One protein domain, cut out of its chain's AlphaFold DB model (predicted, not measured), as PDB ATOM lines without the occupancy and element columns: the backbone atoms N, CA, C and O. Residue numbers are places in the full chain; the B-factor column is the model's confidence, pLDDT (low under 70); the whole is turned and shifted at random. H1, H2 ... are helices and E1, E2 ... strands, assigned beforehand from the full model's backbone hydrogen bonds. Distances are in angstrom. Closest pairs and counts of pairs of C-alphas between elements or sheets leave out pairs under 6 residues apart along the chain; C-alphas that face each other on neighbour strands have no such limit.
ATOM      1  N   ARG A 115     -35.981 -36.472 -23.394       87.44
ATOM      2  CA  ARG A 115     -37.029 -35.972 -22.490       87.44
ATOM      3  C   ARG A 115     -36.562 -35.975 -21.043       87.44
ATOM      4  O   ARG A 115     -36.849 -35.037 -20.307       87.44
ATOM      5  N   LYS A 116     -35.868 -37.033 -20.622       87.81
ATOM      6  CA  LYS A 116     -35.334 -37.141 -19.261       87.81
ATOM      7  C   LYS A 116     -34.110 -36.247 -19.084       87.81
ATOM      8  O   LYS A 116     -34.053 -35.520 -18.099       87.81
ATOM      9  N   THR A 117     -33.176 -36.252 -20.035       86.62
ATOM     10  CA  THR A 117     -31.927 -35.494 -19.898       86.62
ATOM     11  C   THR A 117     -32.162 -33.987 -19.905       86.62
ATOM     12  O   THR A 117     -31.671 -33.308 -19.012       86.62
ATOM     13  N   LEU A 118     -32.968 -33.454 -20.832       84.94
ATOM     14  CA  LEU A 118     -33.222 -32.008 -20.913       84.94
ATOM     15  C   LEU A 118     -33.889 -31.442 -19.647       84.94
ATOM     16  O   LEU A 118     -33.669 -30.281 -19.321       84.94
ATOM     17  N   ARG A 119     -34.642 -32.262 -18.897       82.50
ATOM     18  CA  ARG A 119     -35.242 -31.873 -17.607       82.50
ATOM     19  C   ARG A 119     -34.225 -31.700 -16.479       82.50
ATOM     20  O   ARG A 119     -34.522 -31.003 -15.514       82.50
ATOM     21  N   LEU A 120     -33.068 -32.356 -16.576       78.69
ATOM     22  CA  LEU A 120     -31.980 -32.252 -15.596       78.69
ATOM     23  C   LEU A 120     -31.073 -31.046 -15.871       78.69
ATOM     24  O   LEU A 120     -30.306 -30.635 -15.002       78.69
ATOM     25  N   LEU A 121     -31.156 -30.481 -17.077       78.56
ATOM     26  CA  LEU A 121     -30.372 -29.323 -17.476       78.56
ATOM     27  C   LEU A 121     -31.059 -28.024 -17.070       78.56
ATOM     28  O   LEU A 121     -32.285 -27.907 -17.056       78.56
ATOM     29  N   SER A 122     -30.239 -27.008 -16.826       74.69
ATOM     30  CA  SER A 122     -30.704 -25.633 -16.685       74.69
ATOM     31  C   SER A 122     -30.206 -24.787 -17.836       74.69
ATOM     32  O   SER A 122     -29.029 -24.807 -18.183       74.69
ATOM     33  N   PHE A 123     -31.112 -23.996 -18.382       76.56
ATOM     34  CA  PHE A 123     -30.870 -23.099 -19.499       76.56
ATOM     35  C   PHE A 123     -30.924 -21.648 -19.017       76.56
ATOM     36  O   PHE A 123     -31.530 -21.369 -17.981       76.56
ATOM     37  N   LYS A 124     -30.287 -20.724 -19.747       74.69
ATOM     38  CA  LYS A 124     -30.570 -19.289 -19.578       74.69
ATOM     39  C   LYS A 124     -32.040 -19.033 -19.870       74.69
ATOM     40  O   LYS A 124     -32.598 -19.690 -20.744       74.69
ATOM     41  N   ASP A 125     -32.614 -18.070 -19.159       73.06
ATOM     42  CA  ASP A 125     -34.037 -17.755 -19.229       73.06
ATOM     43  C   ASP A 125     -34.513 -17.602 -20.681       73.06
ATOM     44  O   ASP A 125     -34.049 -16.750 -21.440       73.06
ATOM     45  N   PHE A 126     -35.469 -18.448 -21.048       82.19
ATOM     46  CA  PHE A 126     -36.303 -18.315 -22.233       82.19
ATOM     47  C   PHE A 126     -37.752 -18.558 -21.805       82.19
ATOM     48  O   PHE A 126     -37.994 -19.067 -20.718       82.19
ATOM     49  N   LYS A 127     -38.737 -18.158 -22.613       84.19
ATOM     50  CA  LYS A 127     -40.147 -18.424 -22.283       84.19
ATOM     51  C   LYS A 127     -40.546 -19.811 -22.778       84.19
ATOM     52  O   LYS A 127     -40.849 -20.713 -22.004       84.19
ATOM     53  N   GLU A 128     -40.494 -19.963 -24.091       89.69
ATOM     54  CA  GLU A 128     -40.952 -21.142 -24.805       89.69
ATOM     55  C   GLU A 128     -40.175 -21.266 -26.116       89.69
ATOM     56  O   GLU A 128     -39.855 -20.237 -26.723       89.69
ATOM     57  N   ARG A 129     -39.854 -22.497 -26.521       90.88
ATOM     58  CA  ARG A 129     -39.265 -22.818 -27.829       90.88
ATOM     59  C   ARG A 129     -39.802 -24.132 -28.382       90.88
ATOM     60  O   ARG A 129     -40.062 -25.051 -27.605       90.88
ATOM     61  N   THR A 130     -39.907 -24.257 -29.696       93.50
ATOM     62  CA  THR A 130     -40.202 -25.521 -30.384       93.50
ATOM     63  C   THR A 130     -38.946 -26.087 -31.042       93.50
ATOM     64  O   THR A 130     -38.142 -25.371 -31.630       93.50
ATOM     65  N   ILE A 131     -38.737 -27.392 -30.907       93.56
ATOM     66  CA  ILE A 131     -37.576 -28.091 -31.462       93.56
ATOM     67  C   ILE A 131     -38.022 -29.387 -32.133       93.56
ATOM     68  O   ILE A 131     -38.721 -30.202 -31.529       93.56
ATOM     69  N   ARG A 132     -37.583 -29.601 -33.370       95.25
ATOM     70  CA  ARG A 132     -37.646 -30.885 -34.062       95.25
ATOM     71  C   ARG A 132     -36.308 -31.594 -33.912       95.25
ATOM     72  O   ARG A 132     -35.255 -30.991 -34.106       95.25
ATOM     73  N   ILE A 133     -36.362 -32.863 -33.512       95.19
ATOM     74  CA  ILE A 133     -35.175 -33.692 -33.290       95.19
ATOM     75  C   ILE A 133     -35.199 -34.876 -34.245       95.19
ATOM     76  O   ILE A 133     -36.185 -35.618 -34.286       95.19
ATOM     77  N   THR A 134     -34.075 -35.060 -34.940       96.00
ATOM     78  CA  THR A 134     -33.798 -36.235 -35.774       96.00
ATOM     79  C   THR A 134     -32.674 -37.083 -35.169       96.00
ATOM     80  O   THR A 134     -31.553 -36.620 -34.954       96.00
ATOM     81  N   ASP A 135     -32.960 -38.351 -34.907       96.25
ATOM     82  CA  ASP A 135     -32.058 -39.369 -34.386       96.25
ATOM     83  C   ASP A 135     -32.158 -40.631 -35.265       96.25
ATOM     84  O   ASP A 135     -33.181 -41.321 -35.235       96.25
ATOM     85  N   PRO A 136     -31.113 -40.956 -36.050       94.88
ATOM     86  CA  PRO A 136     -31.131 -42.109 -36.950       94.88
ATOM     87  C   PRO A 136     -31.002 -43.459 -36.229       94.88
ATOM     88  O   PRO A 136     -31.187 -44.496 -36.857       94.88
ATOM     89  N   ILE A 137     -30.644 -43.471 -34.939       95.12
ATOM     90  CA  ILE A 137     -30.366 -44.703 -34.186       95.12
ATOM     91  C   ILE A 137     -31.481 -44.988 -33.173       95.12
ATOM     92  O   ILE A 137     -31.885 -46.139 -33.023       95.12
ATOM     93  N   LEU A 138     -31.990 -43.969 -32.467       94.06
ATOM     94  CA  LEU A 138     -33.038 -44.139 -31.451       94.06
ATOM     95  C   LEU A 138     -34.335 -43.443 -31.868       94.06
ATOM     96  O   LEU A 138     -34.534 -42.256 -31.616       94.06
ATOM     97  N   ASN A 139     -35.267 -44.222 -32.424       93.19
ATOM     98  CA  ASN A 139     -36.549 -43.708 -32.916       93.19
ATOM     99  C   ASN A 139     -37.395 -42.996 -31.851       93.19
ATOM    100  O   ASN A 139     -38.186 -42.112 -32.171       93.19
ATOM    101  N   GLU A 140     -37.219 -43.340 -30.576       92.19
ATOM    102  CA  GLU A 140     -37.930 -42.712 -29.458       92.19
ATOM    103  C   GLU A 140     -37.573 -41.234 -29.251       92.19
ATOM    104  O   GLU A 140     -38.374 -40.482 -28.687       92.19
ATOM    105  N   ASN A 141     -36.385 -40.818 -29.704       93.44
ATOM    106  CA  ASN A 141     -35.942 -39.428 -29.644       93.44
ATOM    107  C   ASN A 141     -36.528 -38.586 -30.789       93.44
ATOM    108  O   ASN A 141     -36.523 -37.361 -30.694       93.44
ATOM    109  N   ASN A 142     -37.066 -39.213 -31.841       93.94
ATOM    110  CA  ASN A 142     -37.613 -38.501 -32.992       93.94
ATOM    111  C   ASN A 142     -38.936 -37.788 -32.670       93.94
ATOM    112  O   ASN A 142     -39.858 -38.349 -32.052       93.94
ATOM    113  N   GLY A 143     -39.058 -36.558 -33.167       93.44
ATOM    114  CA  GLY A 143     -40.311 -35.807 -33.192       93.44
ATOM    115  C   GLY A 143     -40.158 -34.314 -32.924       93.44
ATOM    116  O   GLY A 143     -39.053 -33.800 -32.754       93.44
ATOM    117  N   CYS A 144     -41.303 -33.634 -32.876       94.31
ATOM    118  CA  CYS A 144     -41.406 -32.231 -32.494       94.31
ATOM    119  C   CYS A 144     -41.704 -32.112 -30.994       94.31
ATOM    120  O   CYS A 144     -42.539 -32.837 -30.441       94.31
ATOM    121  N   PHE A 145     -41.023 -31.184 -30.331       93.19
ATOM    122  CA  PHE A 145     -41.127 -30.956 -28.900       93.19
ATOM    123  C   PHE A 145     -41.281 -29.475 -28.591       93.19
ATOM    124  O   PHE A 145     -40.644 -28.623 -29.204       93.19
ATOM    125  N   LYS A 146     -42.080 -29.182 -27.572       92.00
ATOM    126  CA  LYS A 146     -42.214 -27.859 -26.978       92.00
ATOM    127  C   LYS A 146     -41.427 -27.813 -25.671       92.00
ATOM    128  O   LYS A 146     -41.703 -28.567 -24.737       92.00
ATOM    129  N   MET A 147     -40.429 -26.940 -25.636       91.25
ATOM    130  CA  MET A 147     -39.607 -26.612 -24.477       91.25
ATOM    131  C   MET A 147     -40.251 -25.451 -23.726       91.25
ATOM    132  O   MET A 147     -40.301 -24.336 -24.239       91.25
ATOM    133  N   ASN A 148     -40.689 -25.697 -22.495       89.06
ATOM    134  CA  ASN A 148     -41.177 -24.659 -21.591       89.06
ATOM    135  C   ASN A 148     -40.200 -24.515 -20.434       89.06
ATOM    136  O   ASN A 148     -39.933 -25.490 -19.725       89.06
ATOM    137  N   PHE A 149     -39.670 -23.315 -20.230       83.81
ATOM    138  CA  PHE A 149     -38.768 -23.050 -19.119       83.81
ATOM    139  C   PHE A 149     -39.545 -22.497 -17.927       83.81
ATOM    140  O   PHE A 149     -40.292 -21.526 -18.039       83.81
ATOM    141  N   HIS A 150     -39.356 -23.116 -16.765       78.81
ATOM    142  CA  HIS A 150     -39.976 -22.685 -15.523       78.81
ATOM    143  C   HIS A 150     -39.019 -22.913 -14.349       78.81
ATOM    144  O   HIS A 150     -38.574 -24.037 -14.102       78.81
ATOM    145  N   HIS A 151     -38.686 -21.830 -13.636       71.19
ATOM    146  CA  HIS A 151     -37.848 -21.842 -12.429       71.19
ATOM    147  C   HIS A 151     -36.536 -22.641 -12.575       71.19
ATOM    148  O   HIS A 151     -36.170 -23.422 -11.701       71.19
ATOM    149  N   GLY A 152     -35.810 -22.464 -13.686       68.75
ATOM    150  CA  GLY A 152     -34.512 -23.122 -13.898       68.75
ATOM    151  C   GLY A 152     -34.587 -24.557 -14.429       68.75
ATOM    152  O   GLY A 152     -33.536 -25.159 -14.659       68.75
ATOM    153  N   SER A 153     -35.791 -25.089 -14.650       74.75
ATOM    154  CA  SER A 153     -36.032 -26.404 -15.250       74.75
ATOM    155  C   SER A 153     -36.735 -26.271 -16.599       74.75
ATOM    156  O   SER A 153     -37.521 -25.344 -16.809       74.75
ATOM    157  N   VAL A 154     -36.460 -27.199 -17.517       84.56
ATOM    158  CA  VAL A 154     -37.162 -27.277 -18.804       84.56
ATOM    159  C   VAL A 154     -38.098 -28.469 -18.802       84.56
ATOM    160  O   VAL A 154     -37.685 -29.604 -18.570       84.56
ATOM    161  N   LYS A 155     -39.368 -28.217 -19.106       87.00
ATOM    162  CA  LYS A 155     -40.337 -29.255 -19.439       87.00
ATOM    163  C   LYS A 155     -40.344 -29.452 -20.951       87.00
ATOM    164  O   LYS A 155     -40.390 -28.477 -21.696       87.00
ATOM    165  N   LEU A 156     -40.296 -30.712 -21.377       89.12
ATOM    166  CA  LEU A 156     -40.303 -31.098 -22.782       89.12
ATOM    167  C   LEU A 156     -41.564 -31.911 -23.083       89.12
ATOM    168  O   LEU A 156     -41.658 -33.074 -22.684       89.12
ATOM    169  N   ASP A 157     -42.518 -31.296 -23.771       90.00
ATOM    170  CA  ASP A 157     -43.777 -31.932 -24.164       90.00
ATOM    171  C   ASP A 157     -43.722 -32.279 -25.658       90.00
ATOM    172  O   ASP A 157     -43.336 -31.445 -26.478       90.00
ATOM    173  N   LYS A 158     -44.066 -33.520 -26.027       90.12
ATOM    174  CA  LYS A 158     -44.137 -33.919 -27.442       90.12
ATOM    175  C   LYS A 158     -45.375 -33.276 -28.061       90.12
ATOM    176  O   LYS A 158     -46.451 -33.352 -27.470       90.12
ATOM    177  N   ILE A 159     -45.214 -32.659 -29.223       91.25
ATOM    178  CA  ILE A 159     -46.296 -32.015 -29.971       91.25
ATOM    179  C   ILE A 159     -46.487 -32.717 -31.316       91.25
ATOM    180  O   ILE A 159     -45.600 -33.441 -31.779       91.25
ATOM    181  N   GLU A 160     -47.656 -32.529 -31.924       84.50
ATOM    182  CA  GLU A 160     -47.890 -32.966 -33.301       84.50
ATOM    183  C   GLU A 160     -46.936 -32.241 -34.256       84.50
ATOM    184  O   GLU A 160     -46.425 -31.163 -33.941       84.50
ATOM    185  N   ASN A 161     -46.648 -32.860 -35.403       74.94
ATOM    186  CA  ASN A 161     -45.719 -32.294 -36.373       74.94
ATOM    187  C   ASN A 161     -46.230 -30.928 -36.848       74.94
ATOM    188  O   ASN A 161     -47.210 -30.846 -37.581       74.94
ATOM    189  N   GLN A 162     -45.546 -29.869 -36.421       75.00
ATOM    190  CA  GLN A 162     -45.726 -28.514 -36.932       75.00
ATOM    191  C   GLN A 162     -44.769 -28.304 -38.098       75.00
ATOM    192  O   GLN A 162     -43.641 -28.790 -38.030       75.00
ATOM    193  N   GLU A 163     -45.198 -27.605 -39.151       71.50
ATOM    194  CA  GLU A 163     -44.320 -27.247 -40.276       71.50
ATOM    195  C   GLU A 163     -43.246 -26.244 -39.835       71.50
ATOM    196  O   GLU A 163     -42.067 -26.447 -40.133       71.50
ATOM    197  N   ASP A 164     -43.642 -25.249 -39.037       84.25
ATOM    198  CA  ASP A 164     -42.771 -24.199 -38.508       84.25
ATOM    199  C   ASP A 164     -42.295 -24.541 -37.084       84.25
ATOM    200  O   ASP A 164     -43.098 -24.708 -36.162       84.25
ATOM    201  N   VAL A 165     -40.983 -24.701 -36.915       90.94
ATOM    202  CA  VAL A 165     -40.324 -24.976 -35.628       90.94
ATOM    203  C   VAL A 165     -39.176 -23.996 -35.440       90.94
ATOM    204  O   VAL A 165     -38.467 -23.695 -36.398       90.94
ATOM    205  N   ASP A 166     -38.938 -23.540 -34.206       92.56
ATOM    206  CA  ASP A 166     -37.840 -22.597 -33.945       92.56
ATOM    207  C   ASP A 166     -36.473 -23.220 -34.276       92.56
ATOM    208  O   ASP A 166     -35.541 -22.523 -34.679       92.56
ATOM    209  N   PHE A 167     -36.346 -24.537 -34.081       93.75
ATOM    210  CA  PHE A 167     -35.118 -25.286 -34.327       93.75
ATOM    211  C   PHE A 167     -35.409 -26.648 -34.950       93.75
ATOM    212  O   PHE A 167     -36.232 -27.407 -34.438       93.75
ATOM    213  N   ASP A 168     -34.666 -26.997 -35.996       94.50
ATOM    214  CA  ASP A 168     -34.628 -28.340 -36.572       94.50
ATOM    215  C   ASP A 168     -33.189 -28.847 -36.518       94.50
ATOM    216  O   ASP A 168     -32.296 -28.259 -37.133       94.50
ATOM    217  N   VAL A 169     -32.937 -29.858 -35.684       95.12
ATOM    218  CA  VAL A 169     -31.577 -30.311 -35.367       95.12
ATOM    219  C   VAL A 169     -31.490 -31.825 -35.244       95.12
ATOM    220  O   VAL A 169     -32.425 -32.516 -34.829       95.12
ATOM    221  N   SER A 170     -30.312 -32.363 -35.537       95.44
ATOM    222  CA  SER A 170     -29.993 -33.748 -35.202       95.44
ATOM    223  C   SER A 170     -29.711 -33.921 -33.705       95.44
ATOM    224  O   SER A 170     -29.282 -32.996 -33.005       95.44
ATOM    225  N   ILE A 171     -29.866 -35.150 -33.203       94.56
ATOM    226  CA  ILE A 171     -29.486 -35.501 -31.829       94.56
ATOM    227  C   ILE A 171     -28.013 -35.179 -31.542       94.56
ATOM    228  O   ILE A 171     -27.671 -34.765 -30.435       94.56
ATOM    229  N   GLY A 172     -27.141 -35.336 -32.543       92.00
ATOM    230  CA  GLY A 172     -25.714 -35.046 -32.435       92.00
ATOM    231  C   GLY A 172     -25.446 -33.556 -32.253       92.00
ATOM    232  O   GLY A 172     -24.686 -33.180 -31.365       92.00
ATOM    233  N   GLU A 173     -26.117 -32.700 -33.025       92.19
ATOM    234  CA  GLU A 173     -25.993 -31.242 -32.904       92.19
ATOM    235  C   GLU A 173     -26.519 -30.728 -31.567       92.19
ATOM    236  O   GLU A 173     -25.862 -29.909 -30.924       92.19
ATOM    237  N   LEU A 174     -27.660 -31.250 -31.107       91.00
ATOM    238  CA  LEU A 174     -28.193 -30.919 -29.787       91.00
ATOM    239  C   LEU A 174     -27.226 -31.346 -28.673       91.00
ATOM    240  O   LEU A 174     -26.959 -30.576 -27.750       91.00
ATOM    241  N   THR A 175     -26.665 -32.553 -28.781       88.81
ATOM    242  CA  THR A 175     -25.671 -33.071 -27.831       88.81
ATOM    243  C   THR A 175     -24.422 -32.185 -27.813       88.81
ATOM    244  O   THR A 175     -23.961 -31.786 -26.743       88.81
ATOM    245  N   ALA A 176     -23.916 -31.802 -28.987       84.62
ATOM    246  CA  ALA A 176     -22.764 -30.919 -29.119       84.62
ATOM    247  C   ALA A 176     -23.022 -29.513 -28.554       84.62
ATOM    248  O   ALA A 176     -22.114 -28.925 -27.967       84.62
ATOM    249  N   HIS A 177     -24.245 -28.989 -28.684       85.31
ATOM    250  CA  HIS A 177     -24.630 -27.716 -28.071       85.31
ATOM    251  C   HIS A 177     -24.659 -27.819 -26.545       85.31
ATOM    252  O   HIS A 177     -24.083 -26.969 -25.868       85.31
ATOM    253  N   ILE A 178     -25.306 -28.852 -25.997       82.19
ATOM    254  CA  ILE A 178     -25.457 -29.041 -24.545       82.19
ATOM    255  C   ILE A 178     -24.102 -29.128 -23.843       82.19
ATOM    256  O   ILE A 178     -23.918 -28.534 -22.780       82.19
ATOM    257  N   PHE A 179     -23.157 -29.839 -24.452       76.25
ATOM    258  CA  PHE A 179     -21.824 -30.050 -23.895       76.25
ATOM    259  C   PHE A 179     -20.791 -29.008 -24.343       76.25
ATOM    260  O   PHE A 179     -19.613 -29.143 -24.040       76.25
ATOM    261  N   GLY A 180     -21.215 -27.948 -25.038       74.50
ATOM    262  CA  GLY A 180     -20.355 -26.809 -25.363       74.50
ATOM    263  C   GLY A 180     -19.378 -27.017 -26.527       74.50
ATOM    264  O   GLY A 180     -18.640 -26.088 -26.845       74.50
ATOM    265  N   TYR A 181     -19.400 -28.168 -27.208       75.00
ATOM    266  CA  TYR A 181     -18.541 -28.456 -28.365       75.00
ATOM    267  C   TYR A 181     -18.898 -27.611 -29.595       75.00
ATOM    268  O   TYR A 181     -18.017 -27.111 -30.290       75.00
ATOM    269  N   LYS A 182     -20.196 -27.453 -29.887       81.25
ATOM    270  CA  LYS A 182     -20.680 -26.687 -31.046       81.25
ATOM    271  C   LYS A 182     -22.007 -26.014 -30.727       81.25
ATOM    272  O   LYS A 182     -23.021 -26.678 -30.537       81.25
ATOM    273  N   LYS A 183     -22.020 -24.682 -30.709       83.75
ATOM    274  CA  LYS A 183     -23.231 -23.908 -30.408       83.75
ATOM    275  C   LYS A 183     -24.155 -23.838 -31.626       83.75
ATOM    276  O   LYS A 183     -23.781 -23.299 -32.661       83.75
ATOM    277  N   ILE A 184     -25.382 -24.323 -31.467       88.56
ATOM    278  CA  ILE A 184     -26.526 -23.956 -32.318       88.56
ATOM    279  C   ILE A 184     -26.847 -22.453 -32.124       88.56
ATOM    280  O   ILE A 184     -27.066 -22.041 -30.980       88.56
ATOM    281  N   PRO A 185     -26.874 -21.630 -33.191       87.88
ATOM    282  CA  PRO A 185     -27.219 -20.209 -33.104       87.88
ATOM    283  C   PRO A 185     -28.611 -19.982 -32.510       87.88
ATOM    284  O   PRO A 185     -29.543 -20.713 -32.826       87.88
ATOM    285  N   ASN A 186     -28.759 -18.961 -31.661       87.56
ATOM    286  CA  ASN A 186     -30.018 -18.557 -31.006       87.56
ATOM    287  C   ASN A 186     -30.690 -19.609 -30.101       87.56
ATOM    288  O   ASN A 186     -31.668 -19.286 -29.420       87.56
ATOM    289  N   PHE A 187     -30.164 -20.834 -30.044       87.56
ATOM    290  CA  PHE A 187     -30.637 -21.849 -29.116       87.56
ATOM    291  C   PHE A 187     -30.292 -21.443 -27.677       87.56
ATOM    292  O   PHE A 187     -29.187 -20.935 -27.438       87.56
ATOM    293  N   PRO A 188     -31.204 -21.641 -26.704       83.88
ATOM    294  CA  PRO A 188     -30.940 -21.291 -25.316       83.88
ATOM    295  C   PRO A 188     -29.658 -21.948 -24.809       83.88
ATOM    296  O   PRO A 188     -29.519 -23.168 -24.826       83.88
ATOM    297  N   THR A 189     -28.721 -21.144 -24.314       76.69
ATOM    298  CA  THR A 189     -27.481 -21.683 -23.755       76.69
ATOM    299  C   THR A 189     -27.777 -22.383 -22.431       76.69
ATOM    300  O   THR A 189     -28.352 -21.766 -21.529       76.69
ATOM    301  N   VAL A 190     -27.343 -23.632 -22.280       72.56
ATOM    302  CA  VAL A 190     -27.303 -24.337 -20.985       72.56
ATOM    303  C   VAL A 190     -26.391 -23.534 -20.036       72.56
ATOM    304  O   VAL A 190     -25.254 -23.261 -20.408       72.56
ATOM    305  N   CYS A 191     -26.860 -23.050 -18.871       55.62
ATOM    306  CA  CYS A 191     -26.095 -22.075 -18.058       55.62
ATOM    307  C   CYS A 191     -26.301 -22.106 -16.532       55.62
ATOM    308  O   CYS A 191     -27.416 -22.267 -16.034       55.62
ATOM    309  N   LYS A 192     -25.195 -21.848 -15.802       49.44
ATOM    310  CA  LYS A 192     -24.872 -20.608 -15.024       49.44
ATOM    311  C   LYS A 192     -23.426 -20.681 -14.478       49.44
ATOM    312  O   LYS A 192     -22.777 -19.663 -14.293       49.44
ATOM    313  N   LYS A 193     -22.987 -21.919 -14.256       48.66
ATOM    314  CA  LYS A 193     -21.641 -22.450 -14.018       48.66
ATOM    315  C   LYS A 193     -21.217 -23.223 -15.282       48.66
ATOM    316  O   LYS A 193     -22.130 -23.587 -16.036       48.66
TER     317      LYS A 193
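AT A GLANCE: This is residues 115 to 193 of the 202 residues of the protein "SCP2_2 domain-containing protein" of Eubacterium sp. CAG:192 (UniProt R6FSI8). A strongly twisted sheet of four strands has two short helices on one face, making two layers: H1 over edge strand E3, H2 standing up over edge strand E4. The printed part has 79 residues, with H1 E1 E2 E3 E4 H2 in chain order; class and sheet, E3 E2 E1 E4, are mixed. It is compact, radius of gyration of the C-alphas 11.8 A, spanning 32 by 25 by 22 A.

IN THESE COORDINATES: Find C-alpha 115 at (-37.029, -35.972, -22.490), where H1, residues 115 to 120, begins. Then come E1, 128 to 134, 20.0 A; E2, 143 to 150, 22.0 A; E3, 153 to 159, 18.8 A; and E4, 167 to 170. H2, 171 to 178, ends at (-25.457, -29.041, -24.545).

HOW THE PARTS SIT: E1 E2 E3 form a meander, successive antiparallel neighbours, with hairpins E1-E2 (N 131 to O 145, 2.8 A) and E2-E3 (N 148 to O 155, 2.9 A). E4 is parallel to E1; N 132 and O 167 are 2.8 A apart. H1 runs along E3, 11 degrees on the local plane; their closest C-alphas, Arg 119 and Val 154, are 5.1 A apart. H1 and H2 are apart. Each O i to N i+4 pair is within hydrogen-bond range in H2, 0 of 2 in H1, with 2 of 3 O i to N i+3.

THE WHOLE: The printed part has no cut and no long link; residues 179 to 193 hold no named element. Residues 152 and 191 to 193 have pLDDT under 70.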